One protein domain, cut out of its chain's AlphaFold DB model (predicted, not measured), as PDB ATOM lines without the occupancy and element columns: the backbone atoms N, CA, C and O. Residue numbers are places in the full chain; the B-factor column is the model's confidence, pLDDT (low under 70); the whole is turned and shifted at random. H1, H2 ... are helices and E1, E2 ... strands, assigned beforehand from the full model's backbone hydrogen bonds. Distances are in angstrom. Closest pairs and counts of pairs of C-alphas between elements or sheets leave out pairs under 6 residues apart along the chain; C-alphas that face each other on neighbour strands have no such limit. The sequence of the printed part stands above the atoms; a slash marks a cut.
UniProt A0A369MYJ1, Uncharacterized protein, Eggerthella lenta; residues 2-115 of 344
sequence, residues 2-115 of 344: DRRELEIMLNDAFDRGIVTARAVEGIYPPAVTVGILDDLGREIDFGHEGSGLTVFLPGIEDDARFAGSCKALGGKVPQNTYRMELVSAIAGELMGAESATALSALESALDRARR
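What this domain is: This is residues 2 to 115 of the 344 residues of an uncharacterized protein of Eggerthella lenta (UniProt A0A369MYJ1). A small three-stranded antiparallel sheet, E1 to E3, has helices packed over one face, and no named helix covers the other. H3 crosses that face over E3, H1 packs on H3 and H4, and H4 packs by the end of E2, while H2 sits away from the other helices beside E1, so that H2 and H4 lie toward opposite ends of the longest axis. The printed part has 114 residues, with four named helices and three named strands in the order H1 E1 E2 E3 H2 H3 H4; the class is mixed, helices and strands. The sheet's order is E1 - E2 - E3. The whole is compact and rounded, with a radius of gyration of the C-alphas of 13.4 A and spans of 39 by 29 by 26 A.

How they stand to each other: H1, residues 3 to 15, only grazes the sheet with its residues 10 to 14. E1, residues 19 to 24, and E2, residues 31 to 37, form a hairpin, antiparallel at 153 degrees, with N 22 and O 33 within hydrogen-bond range at 2.8 A. E2 and E3, residues 53 to 56, form another, antiparallel at 145 degrees, with N 55 and O 32 at 2.8 A. The three strands make a meander, each the antiparallel neighbour of the one before. H2, residues 63 to 72, is on the sheet; its closest C-alpha pair with E1 is Cys 70 and Ala 23, 6.5 A apart. H3, residues 83 to 94, is on the sheet at a height of 8.6 A and lies over E3. On the local plane it stands at 61 degrees to E3, only just across the strands. H3 touches H1 with residues 87 to 91 alone, at a steep tilt of 52 degrees, opposite ways; the closest C-alphas, those of Val 87 and Glu 7, are 6.0 A apart. H4, residues 100 to 115, is on the sheet, its closest C-alpha pair with E2 being Leu 106 and Ile 36, 7.1 A apart. H1 and H4 only just touch, with 3 pairs of C-alphas within 8 A, closest at Ala 13 and Leu 110, 6.4 A. H3 and H4 touch only at the corner, and only just, with 3 such pairs, closest at Leu 94 and Leu 103, 6.7 A. H2 is apart from H1, H3 and H4. H2, H3 and H4 on one face of the sheet make two layers, a sheet and helices on one face of it. In H1, H2, H3 and H4 every O i to N i+4 pair is within hydrogen-bond range.

Where its parts are: H1 begins at C-alpha 3, (47.352, -16.993, 40.574), and is 18.3 A long. E1 is 16.1 A, E2 19.7 A and E3 10.1 A long. H2 is 14.0 A and H3 16.0 A long. H4, 22.6 A, ends at C-alpha 115, (43.439, -11.776, 64.279).

The domain as a whole: The C-alphas farthest apart are those of Ala 64 and Arg 115, 40.1 A. The printed part has no cut. The link from E2 to E3, residues 38 to 52, is long; its residues 43 to 44 pair antiparallel with residues 36 to 37 of E2. The mean pLDDT of the printed part is 74.6, and it is under 70 in residues 15 to 18, 37 to 52, 68 to 81 and 112 to 115.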
ATOM      1  N   ASP A   2      50.147 -13.201  41.992       90.06
ATOM      2  CA  ASP A   2      50.062 -14.304  41.036       90.06
ATOM      3  C   ASP A   2      48.873 -15.230  41.358       90.06
ATOM      4  O   ASP A   2      48.275 -15.167  42.434       90.06
ATOM      5  N   ARG A   3      48.498 -16.090  40.405       91.25
ATOM      6  CA  ARG A   3      47.352 -16.993  40.574       91.25
ATOM      7  C   ARG A   3      47.540 -17.963  41.747       91.25
ATOM      8  O   ARG A   3      46.572 -18.310  42.411       91.25
ATOM      9  N   ARG A   4      48.771 -18.407  42.000       90.31
ATOM     10  CA  ARG A   4      49.062 -19.416  43.020       90.31
ATOM     11  C   ARG A   4      48.936 -18.835  44.426       90.31
ATOM     12  O   ARG A   4      48.400 -19.498  45.306       90.31
ATOM     13  N   GLU A   5      49.399 -17.606  44.630       89.06
ATOM     14  CA  GLU A   5      49.202 -16.841  45.863       89.06
ATOM     15  C   GLU A   5      47.712 -16.689  46.178       89.06
ATOM     16  O   GLU A   5      47.284 -16.950  47.303       89.06
ATOM     17  N   LEU A   6      46.910 -16.350  45.168       90.31
ATOM     18  CA  LEU A   6      45.466 -16.209  45.315       90.31
ATOM     19  C   LEU A   6      44.775 -17.534  45.655       90.31
ATOM     20  O   LEU A   6      43.941 -17.579  46.555       90.31
ATOM     21  N   GLU A   7      45.138 -18.627  44.984       88.25
ATOM     22  CA  GLU A   7      44.605 -19.957  45.297       88.25
ATOM     23  C   GLU A   7      44.963 -20.388  46.733       88.25
ATOM     24  O   GLU A   7      44.140 -21.001  47.410       88.25
ATOM     25  N   ILE A   8      46.147 -20.031  47.248       82.88
ATOM     26  CA  ILE A   8      46.524 -20.272  48.654       82.88
ATOM     27  C   ILE A   8      45.641 -19.457  49.607       82.88
ATOM     28  O   ILE A   8      45.145 -19.998  50.593       82.88
ATOM     29  N   MET A   9      45.420 -18.173  49.315       85.31
ATOM     30  CA  MET A   9      44.551 -17.315  50.127       85.31
ATOM     31  C   MET A   9      43.108 -17.812  50.148       85.31
ATOM     32  O   MET A   9      42.488 -17.848  51.206       85.31
ATOM     33  N   LEU A  10      42.581 -18.223  48.994       85.44
ATOM     34  CA  LEU A  10      41.245 -18.800  48.895       85.44
ATOM     35  C   LEU A  10      41.156 -20.098  49.690       85.44
ATOM     36  O   LEU A  10      40.189 -20.283  50.414       85.44
ATOM     37  N   ASN A  11      42.171 -20.962  49.629       78.31
ATOM     38  CA  ASN A  11      42.194 -22.167  50.453       78.31
ATOM     39  C   ASN A  11      42.159 -21.848  51.955       78.31
ATOM     40  O   ASN A  11      41.341 -22.446  52.644       78.31
ATOM     41  N   ASP A  12      42.942 -20.878  52.439       72.81
ATOM     42  CA  ASP A  12      42.882 -20.416  53.840       72.81
ATOM     43  C   ASP A  12      41.494 -19.843  54.188       72.81
ATOM     44  O   ASP A  12      40.974 -20.069  55.276       72.81
ATOM     45  N   ALA A  13      40.850 -19.143  53.250       75.38
ATOM     46  CA  ALA A  13      39.501 -18.610  53.436       75.38
ATOM     47  C   ALA A  13      38.439 -19.722  53.524       75.38
ATOM     48  O   ALA A  13      37.567 -19.669  54.392       75.38
ATOM     49  N   PHE A  14      38.538 -20.742  52.666       71.69
ATOM     50  CA  PHE A  14      37.701 -21.939  52.731       71.69
ATOM     51  C   PHE A  14      37.916 -22.684  54.041       71.69
ATOM     52  O   PHE A  14      36.945 -22.982  54.721       71.69
ATOM     53  N   ASP A  15      39.162 -22.928  54.451       64.62
ATOM     54  CA  ASP A  15      39.422 -23.657  55.693       64.62
ATOM     55  C   ASP A  15      38.881 -22.919  56.929       64.62
ATOM     56  O   ASP A  15      38.479 -23.545  57.908       64.62
ATOM     57  N   ARG A  16      38.862 -21.583  56.896       62.03
ATOM     58  CA  ARG A  16      38.324 -20.740  57.975       62.03
ATOM     59  C   ARG A  16      36.801 -20.601  57.958       62.03
ATOM     60  O   ARG A  16      36.261 -19.945  58.849       62.03
ATOM     61  N   GLY A  17      36.125 -21.164  56.957       61.91
ATOM     62  CA  GLY A  17      34.673 -21.083  56.809       61.91
ATOM     63  C   GLY A  17      34.155 -19.676  56.514       61.91
ATOM     64  O   GLY A  17      33.003 -19.371  56.806       61.91
ATOM     65  N   ILE A  18      34.993 -18.793  55.959       68.44
ATOM     66  CA  ILE A  18      34.594 -17.409  55.648       68.44
ATOM     67  C   ILE A  18      34.103 -17.238  54.206       68.44
ATOM     68  O   ILE A  18      33.761 -16.125  53.827       68.44
ATOM     69  N   VAL A  19      34.074 -18.300  53.396       75.88
ATOM     70  CA  VAL A  19      33.556 -18.275  52.019       75.88
ATOM     71  C   VAL A  19      32.174 -18.917  51.983       75.88
ATOM     72  O   VAL A  19      31.986 -20.031  52.460       75.88
ATOM     73  N   THR A  20      31.197 -18.256  51.374       73.38
ATOM     74  CA  THR A  20      29.886 -18.841  51.068       73.38
ATOM     75  C   THR A  20      29.805 -19.178  49.588       73.38
ATOM     76  O   THR A  20      30.384 -18.498  48.746       73.38
ATOM     77  N   ALA A  21      29.074 -20.241  49.260       78.56
ATOM     78  CA  ALA A  21      28.877 -20.681  47.886       78.56
ATOM     79  C   ALA A  21      27.452 -21.216  47.729       78.56
ATOM     80  O   ALA A  21      27.051 -22.155  48.424       78.56
ATOM     81  N   ARG A  22      26.676 -20.617  46.826       78.50
ATOM     82  CA  ARG A  22      25.290 -21.005  46.531       78.50
ATOM     83  C   ARG A  22      25.134 -21.315  45.054       78.50
ATOM     84  O   ARG A  22      25.535 -20.515  44.211       78.50
ATOM     85  N   ALA A  23      24.550 -22.464  44.741       80.19
ATOM     86  CA  ALA A  23      24.277 -22.840  43.365       80.19
ATOM     87  C   ALA A  23      23.204 -21.922  42.767       80.19
ATOM     88  O   ALA A  23      22.212 -21.596  43.421       80.19
ATOM     89  N   VAL A  24      23.392 -21.529  41.510       85.06
ATOM     90  CA  VAL A  24      22.382 -20.805  40.741       85.06
ATOM     91  C   VAL A  24      21.558 -21.821  39.957       85.06
ATOM     92  O   VAL A  24      22.084 -22.562  39.125       85.06
ATOM     93  N   GLU A  25      20.258 -21.889  40.242       80.38
ATOM     94  CA  GLU A  25      19.375 -22.863  39.600       80.38
ATOM     95  C   GLU A  25      19.183 -22.572  38.104       80.38
ATOM     96  O   GLU A  25      18.975 -21.435  37.686       80.38
ATOM     97  N   GLY A  26      19.193 -23.633  37.291       79.00
ATOM     98  CA  GLY A  26      18.811 -23.570  35.877       79.00
ATOM     99  C   GLY A  26      19.863 -22.999  34.922       79.00
ATOM    100  O   GLY A  26      19.529 -22.743  33.765       79.00
ATOM    101  N   ILE A  27      21.110 -22.814  35.365       82.00
ATOM    102  CA  ILE A  27      22.216 -22.315  34.532       82.00
ATOM    103  C   ILE A  27      23.176 -23.454  34.156       82.00
ATOM    104  O   ILE A  27      23.509 -24.291  34.994       82.00
ATOM    105  N   TYR A  28      23.624 -23.464  32.893       78.25
ATOM    106  CA  TYR A  28      24.648 -24.375  32.373       78.25
ATOM    107  C   TYR A  28      25.739 -23.600  31.600       78.25
ATOM    108  O   TYR A  28      25.376 -22.780  30.748       78.25
ATOM    109  N   PRO A  29      27.046 -23.858  31.828       83.69
ATOM    110  CA  PRO A  29      27.617 -24.751  32.853       83.69
ATOM    111  C   PRO A  29      27.226 -24.321  34.279       83.69
ATOM    112  O   PRO A  29      26.777 -23.182  34.443       83.69
ATOM    113  N   PRO A  30      27.341 -25.203  35.294       87.94
ATOM    114  CA  PRO A  30      26.918 -24.885  36.652       87.94
ATOM    115  C   PRO A  30      27.506 -23.556  37.121       87.94
ATOM    116  O   PRO A  30      28.705 -23.316  36.972       87.94
ATOM    117  N   ALA A  31      26.660 -22.692  37.672       89.12
ATOM    118  CA  ALA A  31      27.059 -21.385  38.172       89.12
ATOM    119  C   ALA A  31      26.865 -21.313  39.685       89.12
ATOM    120  O   ALA A  31      25.915 -21.877  40.236       89.12
ATOM    121  N   VAL A  32      27.771 -20.608  40.355       87.06
ATOM    122  CA  VAL A  32      27.786 -20.458  41.806       87.06
ATOM    123  C   VAL A  32      27.943 -18.991  42.157       87.06
ATOM    124  O   VAL A  32      28.865 -18.333  41.687       87.06
ATOM    125  N   THR A  33      27.053 -18.486  43.005       86.25
ATOM    126  CA  THR A  33      27.243 -17.191  43.660       86.25
ATOM    127  C   THR A  33      28.109 -17.395  44.891       86.25
ATOM    128  O   THR A  33      27.803 -18.239  45.736       86.25
ATOM    129  N   VAL A  34      29.193 -16.638  44.967       84.00
ATOM    130  CA  VAL A  34      30.193 -16.697  46.023       84.00
ATOM    131  C   VAL A  34      30.106 -15.415  46.839       84.00
ATOM    132  O   VAL A  34      30.045 -14.317  46.279       84.00
ATOM    133  N   GLY A  35      30.113 -15.563  48.158       79.06
ATOM    134  CA  GLY A  35      30.183 -14.463  49.114       79.06
ATOM    135  C   GLY A  35      31.322 -14.671  50.109       79.06
ATOM    136  O   GLY A  35      31.940 -15.738  50.169       79.06
ATOM    137  N   ILE A  36      31.622 -13.626  50.876       74.75
ATOM    138  CA  ILE A  36      32.538 -13.703  52.018       74.75
ATOM    139  C   ILE A  36      31.754 -13.350  53.269       74.75
ATOM    140  O   ILE A  36      30.902 -12.472  53.236       74.75
ATOM    141  N   LEU A  37      32.045 -13.996  54.386       63.28
ATOM    142  CA  LEU A  37      31.491 -13.613  55.672       63.28
ATOM    143  C   LEU A  37      32.341 -12.521  56.323       63.28
ATOM    144  O   LEU A  37      33.572 -12.602  56.376       63.28
ATOM    145  N   ASP A  38      31.675 -11.490  56.838       56.69
ATOM    146  CA  ASP A  38      32.301 -10.537  57.738       56.69
ATOM    147  C   ASP A  38      32.526 -11.139  59.128       56.69
ATOM    148  O   ASP A  38      32.243 -12.300  59.427       56.69
ATOM    149  N   ASP A  39      33.068 -10.313  60.011       50.12
ATOM    150  CA  ASP A  39      33.386 -10.707  61.368       50.12
ATOM    151  C   ASP A  39      32.150 -10.958  62.248       50.12
ATOM    152  O   ASP A  39      32.291 -11.462  63.357       50.12
ATOM    153  N   LEU A  40      30.963 -10.618  61.754       44.91
ATOM    154  CA  LEU A  40      29.668 -10.899  62.358       44.91
ATOM    155  C   LEU A  40      28.936 -12.028  61.614       44.91
ATOM    156  O   LEU A  40      27.742 -12.206  61.819       44.91
ATOM    157  N   GLY A  41      29.622 -12.790  60.752       49.00
ATOM    158  CA  GLY A  41      29.016 -13.902  60.012       49.00
ATOM    159  C   GLY A  41      27.998 -13.448  58.966       49.00
ATOM    160  O   GLY A  41      27.198 -14.253  58.487       49.00
ATOM    161  N   ARG A  42      27.993 -12.160  58.612       54.06
ATOM    162  CA  ARG A  42      27.106 -11.609  57.590       54.06
ATOM    163  C   ARG A  42      27.790 -11.720  56.244       54.06
ATOM    164  O   ARG A  42      28.955 -11.362  56.101       54.06
ATOM    165  N   GLU A  43      27.045 -12.192  55.258       61.12
ATOM    166  CA  GLU A  43      27.515 -12.246  53.882       61.12
ATOM    167  C   GLU A  43      27.742 -10.812  53.377       61.12
ATOM    168  O   GLU A  43      26.827  -9.986  53.358       61.12
ATOM    169  N   ILE A  44      28.991 -10.510  53.040       64.50
ATOM    170  CA  ILE A  44      29.416  -9.293  52.366       64.50
ATOM    171  C   ILE A  44      29.688  -9.615  50.902       64.50
ATOM    172  O   ILE A  44      30.306 -10.627  50.557       64.50
ATOM    173  N   ASP A  45      29.220  -8.728  50.031       64.56
ATOM    174  CA  ASP A  45      29.461  -8.848  48.603       64.56
ATOM    175  C   ASP A  45      30.946  -8.654  48.285       64.56
ATOM    176  O   ASP A  45      31.609  -7.759  48.813       64.56
ATOM    177  N   PHE A  46      31.444  -9.423  47.317       64.56
ATOM    178  CA  PHE A  46      32.749  -9.182  46.697       64.56
ATOM    179  C   PHE A  46      32.811  -7.840  45.941       64.56
ATOM    180  O   PHE A  46      33.889  -7.398  45.555       64.56
ATOM    181  N   GLY A  47      31.679  -7.171  45.700       55.31
ATOM    182  CA  GLY A  47      31.655  -5.905  44.961       55.31
ATOM    183  C   GLY A  47      32.120  -6.045  43.506       55.31
ATOM    184  O   GLY A  47      32.624  -5.078  42.937       55.31
ATOM    185  N   HIS A  48      31.971  -7.236  42.922       53.59
ATOM    186  CA  HIS A  48      32.228  -7.505  41.511       53.59
ATOM    187  C   HIS A  48      30.965  -7.154  40.705       53.59
ATOM    188  O   HIS A  48      29.878  -7.624  41.026       53.59
ATOM    189  N   GLU A  49      31.080  -6.224  39.753       52.72
ATOM    190  CA  GLU A  49      30.002  -5.761  38.852       52.72
ATOM    191  C   GLU A  49      28.637  -5.389  39.495       52.72
ATOM    192  O   GLU A  49      27.617  -5.304  38.817       52.72
ATOM    193  N   GLY A  50      28.588  -5.093  40.800       45.62
ATOM    194  CA  GLY A  50      27.374  -4.624  41.485       45.62
ATOM    195  C   GLY A  50      26.363  -5.708  41.888       45.62
ATOM    196  O   GLY A  50      25.293  -5.357  42.387       45.62
ATOM    197  N   SER A  51      26.685  -6.997  41.728       53.00
ATOM    198  CA  SER A  51      25.811  -8.112  42.123       53.00
ATOM    199  C   SER A  51      26.606  -9.387  42.435       53.00
ATOM    200  O   SER A  51      26.698 -10.266  41.584       53.00
ATOM    201  N   GLY A  52      27.162  -9.506  43.647       64.00
ATOM    202  CA  GLY A  52      27.894 -10.705  44.092       64.00
ATOM    203  C   GLY A  52      29.072 -11.116  43.186       64.00
ATOM    204  O   GLY A  52      29.375 -10.465  42.194       64.00
ATOM    205  N   LEU A  53      29.783 -12.193  43.526       80.81
ATOM    206  CA  LEU A  53      30.721 -12.833  42.595       80.81
ATOM    207  C   LEU A  53      30.053 -14.099  42.059       80.81
ATOM    208  O   LEU A  53      29.845 -15.038  42.819       80.81
ATOM    209  N   THR A  54      29.694 -14.146  40.778       86.38
ATOM    210  CA  THR A  54      29.199 -15.382  40.151       86.38
ATOM    211  C   THR A  54      30.322 -16.046  39.372       86.38
ATOM    212  O   THR A  54      30.913 -15.429  38.494       86.38
ATOM    213  N   VAL A  55      30.598 -17.313  39.675       87.81
ATOM    214  CA  VAL A  55      31.622 -18.114  38.997       87.81
ATOM    215  C   VAL A  55      30.975 -19.287  38.273       87.81
ATOM    216  O   VAL A  55      30.025 -19.892  38.772       87.81
ATOM    217  N   PHE A  56      31.504 -19.634  37.103       88.88
ATOM    218  CA  PHE A  56      31.105 -20.840  36.381       88.88
ATOM    219  C   PHE A  56      32.043 -21.999  36.726       88.88
ATOM    220  O   PHE A  56      33.256 -21.820  36.823       88.88
ATOM    221  N   LEU A  57      31.485 -23.202  36.856       86.50
ATOM    222  CA  LEU A  57      32.202 -24.437  37.167       86.50
ATOM    223  C   LEU A  57      32.166 -25.403  35.968       86.50
ATOM    224  O   LEU A  57      31.543 -26.460  36.041       86.50
ATOM    225  N   PRO A  58      32.839 -25.080  34.845       78.38
ATOM    226  CA  PRO A  58      32.821 -25.918  33.643       78.38
ATOM    227  C   PRO A  58      33.545 -27.262  33.819       78.38
ATOM    228  O   PRO A  58      33.418 -28.132  32.965       78.38
ATOM    229  N   GLY A  59      34.328 -27.425  34.893       76.56
ATOM    230  CA  GLY A  59      35.022 -28.674  35.228       76.56
ATOM    231  C   GLY A  59      34.138 -29.725  35.905       76.56
ATOM    232  O   GLY A  59      34.604 -30.832  36.151       76.56
ATOM    233  N   ILE A  60      32.882 -29.398  36.215       79.44
ATOM    234  CA  ILE A  60      31.929 -30.357  36.772       79.44
ATOM    235  C   ILE A  60      31.332 -31.165  35.620       79.44
ATOM    236  O   ILE A  60      30.554 -30.653  34.825       79.44
ATOM    237  N   GLU A  61      31.717 -32.438  35.524       74.75
ATOM    238  CA  GLU A  61      31.262 -33.335  34.450       74.75
ATOM    239  C   GLU A  61      29.852 -33.905  34.691       74.75
ATOM    240  O   GLU A  61      29.156 -34.264  33.742       74.75
ATOM    241  N   ASP A  62      29.424 -33.998  35.956       81.12
ATOM    242  CA  ASP A  62      28.127 -34.553  36.362       81.12
ATOM    243  C   ASP A  62      27.250 -33.474  37.018       81.12
ATOM    244  O   ASP A  62      27.141 -33.371  38.246       81.12
ATOM    245  N   ASP A  63      26.618 -32.655  36.175       79.94
ATOM    246  CA  ASP A  63      25.736 -31.561  36.604       79.94
ATOM    247  C   ASP A  63      24.558 -32.052  37.447       79.94
ATOM    248  O   ASP A  63      24.107 -31.363  38.363       79.94
ATOM    249  N   ALA A  64      24.040 -33.246  37.141       79.00
ATOM    250  CA  ALA A  64      22.904 -33.819  37.849       79.00
ATOM    251  C   ALA A  64      23.287 -34.167  39.290       79.00
ATOM    252  O   ALA A  64      22.525 -33.884  40.219       79.00
ATOM    253  N   ARG A  65      24.488 -34.726  39.487       78.06
ATOM    254  CA  ARG A  65      25.043 -34.967  40.818       78.06
ATOM    255  C   ARG A  65      25.314 -33.662  41.557       78.06
ATOM    256  O   ARG A  65      24.906 -33.553  42.708       78.06
ATOM    257  N   PHE A  66      25.922 -32.669  40.907       78.12
ATOM    258  CA  PHE A  66      26.164 -31.360  41.523       78.12
ATOM    259  C   PHE A  66      24.865 -30.687  41.979       78.12
ATOM    260  O   PHE A  66      24.741 -30.300  43.143       78.12
ATOM    261  N   ALA A  67      23.863 -30.611  41.101       75.00
ATOM    262  CA  ALA A  67      22.561 -30.036  41.424       75.00
ATOM    263  C   ALA A  67      21.846 -30.830  42.529       75.00
ATOM    264  O   ALA A  67      21.248 -30.239  43.428       75.00
ATOM    265  N   GLY A  68      21.940 -32.165  42.500       69.12
ATOM    266  CA  GLY A  68      21.412 -33.039  43.547       69.12
ATOM    267  C   GLY A  68      22.054 -32.778  44.911       69.12
ATOM    268  O   GLY A  68      21.338 -32.613  45.900       69.12
ATOM    269  N   SER A  69      23.383 -32.668  44.956       64.50
ATOM    270  CA  SER A  69      24.138 -32.344  46.168       64.50
ATOM    271  C   SER A  69      23.805 -30.949  46.697       64.50
ATOM    272  O   SER A  69      23.556 -30.799  47.891       64.50
ATOM    273  N   CYS A  70      23.708 -29.945  45.823       65.50
ATOM    274  CA  CYS A  70      23.331 -28.595  46.239       65.50
ATOM    275  C   CYS A  70      21.896 -28.551  46.777       65.50
ATOM    276  O   CYS A  70      21.630 -27.944  47.812       65.50
ATOM    277  N   LYS A  71      20.960 -29.251  46.125       67.56
ATOM    278  CA  LYS A  71      19.569 -29.353  46.582       67.56
ATOM    279  C   LYS A  71      19.462 -30.021  47.955       67.56
ATOM    280  O   LYS A  71      18.669 -29.573  48.779       67.56
ATOM    281  N   ALA A  72      20.269 -31.050  48.217       56.75
ATOM    282  CA  ALA A  72      20.333 -31.707  49.524       56.75
ATOM    283  C   ALA A  72      20.828 -30.770  50.643       56.75
ATOM    284  O   ALA A  72      20.484 -30.976  51.804       56.75
ATOM    285  N   LEU A  73      21.580 -29.721  50.293       50.56
ATOM    286  CA  LEU A  73      22.084 -28.685  51.202       50.56
ATOM    287  C   LEU A  73      21.276 -27.374  51.142       50.56
ATOM    288  O   LEU A  73      21.771 -26.316  51.529       50.56
ATOM    289  N   GLY A  74      20.037 -27.406  50.635       58.69
ATOM    290  CA  GLY A  74      19.183 -26.214  50.569       58.69
ATOM    291  C   GLY A  74      19.684 -25.140  49.592       58.69
ATOM    292  O   GLY A  74      19.500 -23.951  49.836       58.69
ATOM    293  N   GLY A  75      20.346 -25.550  48.507       62.41
ATOM    294  CA  GLY A  75      20.897 -24.668  47.470       62.41
ATOM    295  C   GLY A  75      22.348 -24.240  47.707       62.41
ATOM    296  O   GLY A  75      22.933 -23.556  46.868       62.41
ATOM    297  N   LYS A  76      22.953 -24.644  48.826       63.09
ATOM    298  CA  LYS A  76      24.356 -24.359  49.138       63.09
ATOM    299  C   LYS A  76      25.282 -25.388  48.481       63.09
ATOM    300  O   LYS A  76      24.898 -26.539  48.293       63.09
ATOM    301  N   VAL A  77      26.487 -24.975  48.101       64.88
ATOM    302  CA  VAL A  77      27.453 -25.860  47.432       64.88
ATOM    303  C   VAL A  77      28.230 -26.670  48.477       64.88
ATOM    304  O   VAL A  77      28.706 -26.072  49.439       64.88
ATOM    305  N   PRO A  78      28.415 -27.995  48.302       62.28
ATOM    306  CA  PRO A  78      29.292 -28.796  49.157       62.28
ATOM    307  C   PRO A  78      30.758 -28.407  48.916       62.28
ATOM    308  O   PRO A  78      31.404 -28.883  47.977       62.28
ATOM    309  N   GLN A  79      31.264 -27.460  49.707       65.50
ATOM    310  CA  GLN A  79      32.526 -26.787  49.407       65.50
ATOM    311  C   GLN A  79      33.739 -27.708  49.529       65.50
ATOM    312  O   GLN A  79      34.680 -27.506  48.771       65.50
ATOM    313  N   ASN A  80      33.737 -28.728  50.399       60.97
ATOM    314  CA  ASN A  80      34.864 -29.664  50.468       60.97
ATOM    315  C   ASN A  80      34.885 -30.604  49.262       60.97
ATOM    316  O   ASN A  80      35.954 -30.884  48.718       60.97
ATOM    317  N   THR A  81      33.708 -31.054  48.820       68.25
ATOM    318  CA  THR A  81      33.578 -31.915  47.638       68.25
ATOM    319  C   THR A  81      34.045 -31.208  46.362       68.25
ATOM    320  O   THR A  81      34.720 -31.827  45.546       68.25
ATOM    321  N   TYR A  82      33.711 -29.923  46.196       72.38
ATOM    322  CA  TYR A  82      34.007 -29.136  44.986       72.38
ATOM    323  C   TYR A  82      35.088 -28.069  45.208       72.38
ATOM    324  O   TYR A  82      35.125 -27.042  44.524       72.38
ATOM    325  N   ARG A  83      35.954 -28.274  46.209       76.31
ATOM    326  CA  ARG A  83      36.902 -27.257  46.680       76.31
ATOM    327  C   ARG A  83      37.839 -26.787  45.581       76.31
ATOM    328  O   ARG A  83      38.065 -25.591  45.423       76.31
ATOM    329  N   MET A  84      38.396 -27.730  44.828       80.38
ATOM    330  CA  MET A  84      39.385 -27.433  43.795       80.38
ATOM    331  C   MET A  84      38.761 -26.658  42.634       80.38
ATOM    332  O   MET A  84      39.355 -25.698  42.144       80.38
ATOM    333  N   GLU A  85      37.552 -27.037  42.229       86.69
ATOM    334  CA  GLU A  85      36.773 -26.382  41.185       86.69
ATOM    335  C   GLU A  85      36.392 -24.961  41.606       86.69
ATOM    336  O   GLU A  85      36.606 -24.023  40.838       86.69
ATOM    337  N   LEU A  86      35.906 -24.785  42.841       83.62
ATOM    338  CA  LEU A  86      35.551 -23.481  43.402       83.62
ATOM    339  C   LEU A  86      36.768 -22.560  43.515       83.62
ATOM    340  O   LEU A  86      36.728 -21.440  43.014       83.62
ATOM    341  N   VAL A  87      37.866 -23.023  44.122       87.81
ATOM    342  CA  VAL A  87      39.102 -22.235  44.262       87.81
ATOM    343  C   VAL A  87      39.635 -21.823  42.893       87.81
ATOM    344  O   VAL A  87      39.964 -20.656  42.686       87.81
ATOM    345  N   SER A  88      39.676 -22.756  41.942       89.88
ATOM    346  CA  SER A  88      40.170 -22.490  40.593       89.88
ATOM    347  C   SER A  88      39.294 -21.484  39.836       89.88
ATOM    348  O   SER A  88      39.829 -20.590  39.169       89.88
ATOM    349  N   ALA A  89      37.968 -21.596  39.951       90.69
ATOM    350  CA  ALA A  89      37.018 -20.702  39.292       90.69
ATOM    351  C   ALA A  89      37.032 -19.296  39.909       90.69
ATOM    352  O   ALA A  89      37.160 -18.313  39.183       90.69
ATOM    353  N   ILE A  90      37.014 -19.197  41.243       89.19
ATOM    354  CA  ILE A  90      37.113 -17.919  41.963       89.19
ATOM    355  C   ILE A  90      38.442 -17.235  41.645       89.19
ATOM    356  O   ILE A  90      38.458 -16.046  41.338       89.19
ATOM    357  N   ALA A  91      39.557 -17.972  41.646       90.94
ATOM    358  CA  ALA A  91      40.846 -17.419  41.244       90.94
ATOM    359  C   ALA A  91      40.844 -16.952  39.779       90.94
ATOM    360  O   ALA A  91      41.509 -15.976  39.453       90.94
ATOM    361  N   GLY A  92      40.106 -17.624  38.890       89.56
ATOM    362  CA  GLY A  92      39.911 -17.189  37.505       89.56
ATOM    363  C   GLY A  92      39.300 -15.793  37.414       89.56
ATOM    364  O   GLY A  92      39.903 -14.911  36.804       89.56
ATOM    365  N   GLU A  93      38.163 -15.583  38.079       88.50
ATOM    366  CA  GLU A  93      37.463 -14.290  38.078       88.50
ATOM    367  C   GLU A  93      38.248 -13.201  38.821       88.50
ATOM    368  O   GLU A  93      38.392 -12.066  38.361       88.50
ATOM    369  N   LEU A  94      38.849 -13.540  39.962       87.25
ATOM    370  CA  LEU A  94      39.599 -12.582  40.774       87.25
ATOM    371  C   LEU A  94      40.946 -12.162  40.159       87.25
ATOM    372  O   LEU A  94      41.494 -11.132  40.545       87.25
ATOM    373  N   MET A  95      41.465 -12.910  39.180       89.19
ATOM    374  CA  MET A  95      42.616 -12.490  38.366       89.19
ATOM    375  C   MET A  95      42.233 -11.487  37.260       89.19
ATOM    376  O   MET A  95      43.120 -10.958  36.583       89.19
ATOM    377  N   GLY A  96      40.937 -11.217  37.069       82.31
ATOM    378  CA  GLY A  96      40.422 -10.201  36.155       82.31
ATOM    379  C   GLY A  96      40.778  -8.768  36.574       82.31
ATOM    380  O   GLY A  96      41.014  -8.465  37.743       82.31
ATOM    381  N   ALA A  97      40.804  -7.849  35.603       70.50
ATOM    382  CA  ALA A  97      41.214  -6.457  35.825       70.50
ATOM    383  C   ALA A  97      40.271  -5.662  36.755       70.50
ATOM    384  O   ALA A  97      40.695  -4.677  37.357       70.50
ATOM    385  N   GLU A  98      39.015  -6.094  36.896       75.19
ATOM    386  CA  GLU A  98      37.970  -5.405  37.671       75.19
ATOM    387  C   GLU A  98      37.780  -5.980  39.086       75.19
ATOM    388  O   GLU A  98      36.863  -5.612  39.817       75.19
ATOM    389  N   SER A  99      38.688  -6.855  39.520       80.12
ATOM    390  CA  SER A  99      38.540  -7.626  40.759       80.12
ATOM    391  C   SER A  99      39.253  -7.011  41.968       80.12
ATOM    392  O   SER A  99      39.332  -7.631  43.026       80.12
ATOM    393  N   ALA A 100      39.752  -5.774  41.858       82.12
ATOM    394  CA  ALA A 100      40.497  -5.106  42.930       82.12
ATOM    395  C   ALA A 100      39.679  -4.950  44.229       82.12
ATOM    396  O   ALA A 100      40.197  -5.181  45.322       82.12
ATOM    397  N   THR A 101      38.393  -4.601  44.117       81.00
ATOM    398  CA  THR A 101      37.479  -4.482  45.267       81.00
ATOM    399  C   THR A 101      37.252  -5.836  45.937       81.00
ATOM    400  O   THR A 101      37.356  -5.953  47.158       81.00
ATOM    401  N   ALA A 102      37.018  -6.866  45.127       80.94
ATOM    402  CA  ALA A 102      36.787  -8.239  45.557       80.94
ATOM    403  C   ALA A 102      38.013  -8.830  46.267       80.94
ATOM    404  O   ALA A 102      37.894  -9.458  47.322       80.94
ATOM    405  N   LEU A 103      39.203  -8.547  45.739       85.56
ATOM    406  CA  LEU A 103      40.460  -8.949  46.348       85.56
ATOM    407  C   LEU A 103      40.694  -8.252  47.693       85.56
ATOM    408  O   LEU A 103      41.040  -8.908  48.673       85.56
ATOM    409  N   SER A 104      40.439  -6.943  47.767       84.38
ATOM    410  CA  SER A 104      40.564  -6.194  49.020       84.38
ATOM    411  C   SER A 104      39.583  -6.693  50.088       84.38
ATOM    412  O   SER A 104      39.952  -6.793  51.260       84.38
ATOM    413  N   ALA A 105      38.359  -7.067  49.700       80.12
ATOM    414  CA  ALA A 105      37.384  -7.665  50.610       80.12
ATOM    415  C   ALA A 105      37.878  -9.008  51.177       80.12
ATOM    416  O   ALA A 105      37.820  -9.209  52.394       80.12
ATOM    417  N   LEU A 106      38.430  -9.880  50.322       82.50
ATOM    418  CA  LEU A 106      39.011 -11.168  50.717       82.50
ATOM    419  C   LEU A 106      40.196 -11.002  51.674       82.50
ATOM    420  O   LEU A 106      40.220 -11.617  52.739       82.50
ATOM    421  N   GLU A 107      41.157 -10.142  51.332       84.94
ATOM    422  CA  GLU A 107      42.316  -9.842  52.184       84.94
ATOM    423  C   GLU A 107      41.884  -9.316  53.554       84.94
ATOM    424  O   GLU A 107      42.383  -9.754  54.591       84.94
ATOM    425  N   SER A 108      40.918  -8.395  53.563       79.50
ATOM    426  CA  SER A 108      40.411  -7.782  54.784       79.50
ATOM    427  C   SER A 108      39.670  -8.791  55.668       79.50
ATOM    428  O   SER A 108      39.832  -8.774  56.888       79.50
ATOM    429  N   ALA A 109      38.881  -9.690  55.076       71.62
ATOM    430  CA  ALA A 109      38.205 -10.756  55.811       71.62
ATOM    431  C   ALA A 109      39.198 -11.777  56.384       71.62
ATOM    432  O   ALA A 109      39.079 -12.150  57.549       71.62
ATOM    433  N   LEU A 110      40.226 -12.150  55.616       71.50
ATOM    434  CA  LEU A 110      41.295 -13.037  56.074       71.50
ATOM    435  C   LEU A 110      42.113 -12.428  57.216       71.50
ATOM    436  O   LEU A 110      42.359 -13.106  58.211       71.50
ATOM    437  N   ASP A 111      42.517 -11.159  57.118       71.50
ATOM    438  CA  ASP A 111      43.233 -10.469  58.200       71.50
ATOM    439  C   ASP A 111      42.380 -10.414  59.478       71.50
ATOM    440  O   ASP A 111      42.865 -10.724  60.568       71.50
ATOM    441  N   ARG A 112      41.076 -10.123  59.352       63.38
ATOM    442  CA  ARG A 112      40.137 -10.163  60.486       63.38
ATOM    443  C   ARG A 112      40.023 -11.561  61.100       63.38
ATOM    444  O   ARG A 112      40.144 -11.687  62.320       63.38
ATOM    445  N   ALA A 113      39.837 -12.594  60.280       57.69
ATOM    446  CA  ALA A 113      39.721 -13.979  60.737       57.69
ATOM    447  C   ALA A 113      41.011 -14.468  61.419       57.69
ATOM    448  O   ALA A 113      40.967 -15.124  62.459       57.69
ATOM    449  N   ARG A 114      42.180 -14.095  60.883       60.66
ATOM    450  CA  ARG A 114      43.488 -14.425  61.469       60.66
ATOM    451  C   ARG A 114      43.701 -13.764  62.830       60.66
ATOM    452  O   ARG A 114      44.224 -14.417  63.726       60.66
ATOM    453  N   ARG A 115      43.283 -12.506  63.005       52.81
ATOM    454  CA  ARG A 115      43.439 -11.776  64.279       52.81
ATOM    455  C   ARG A 115      42.509 -12.255  65.386       52.81
ATOM    456  O   ARG A 115      42.868 -12.134  66.549       52.81
TER     457      ARG A 115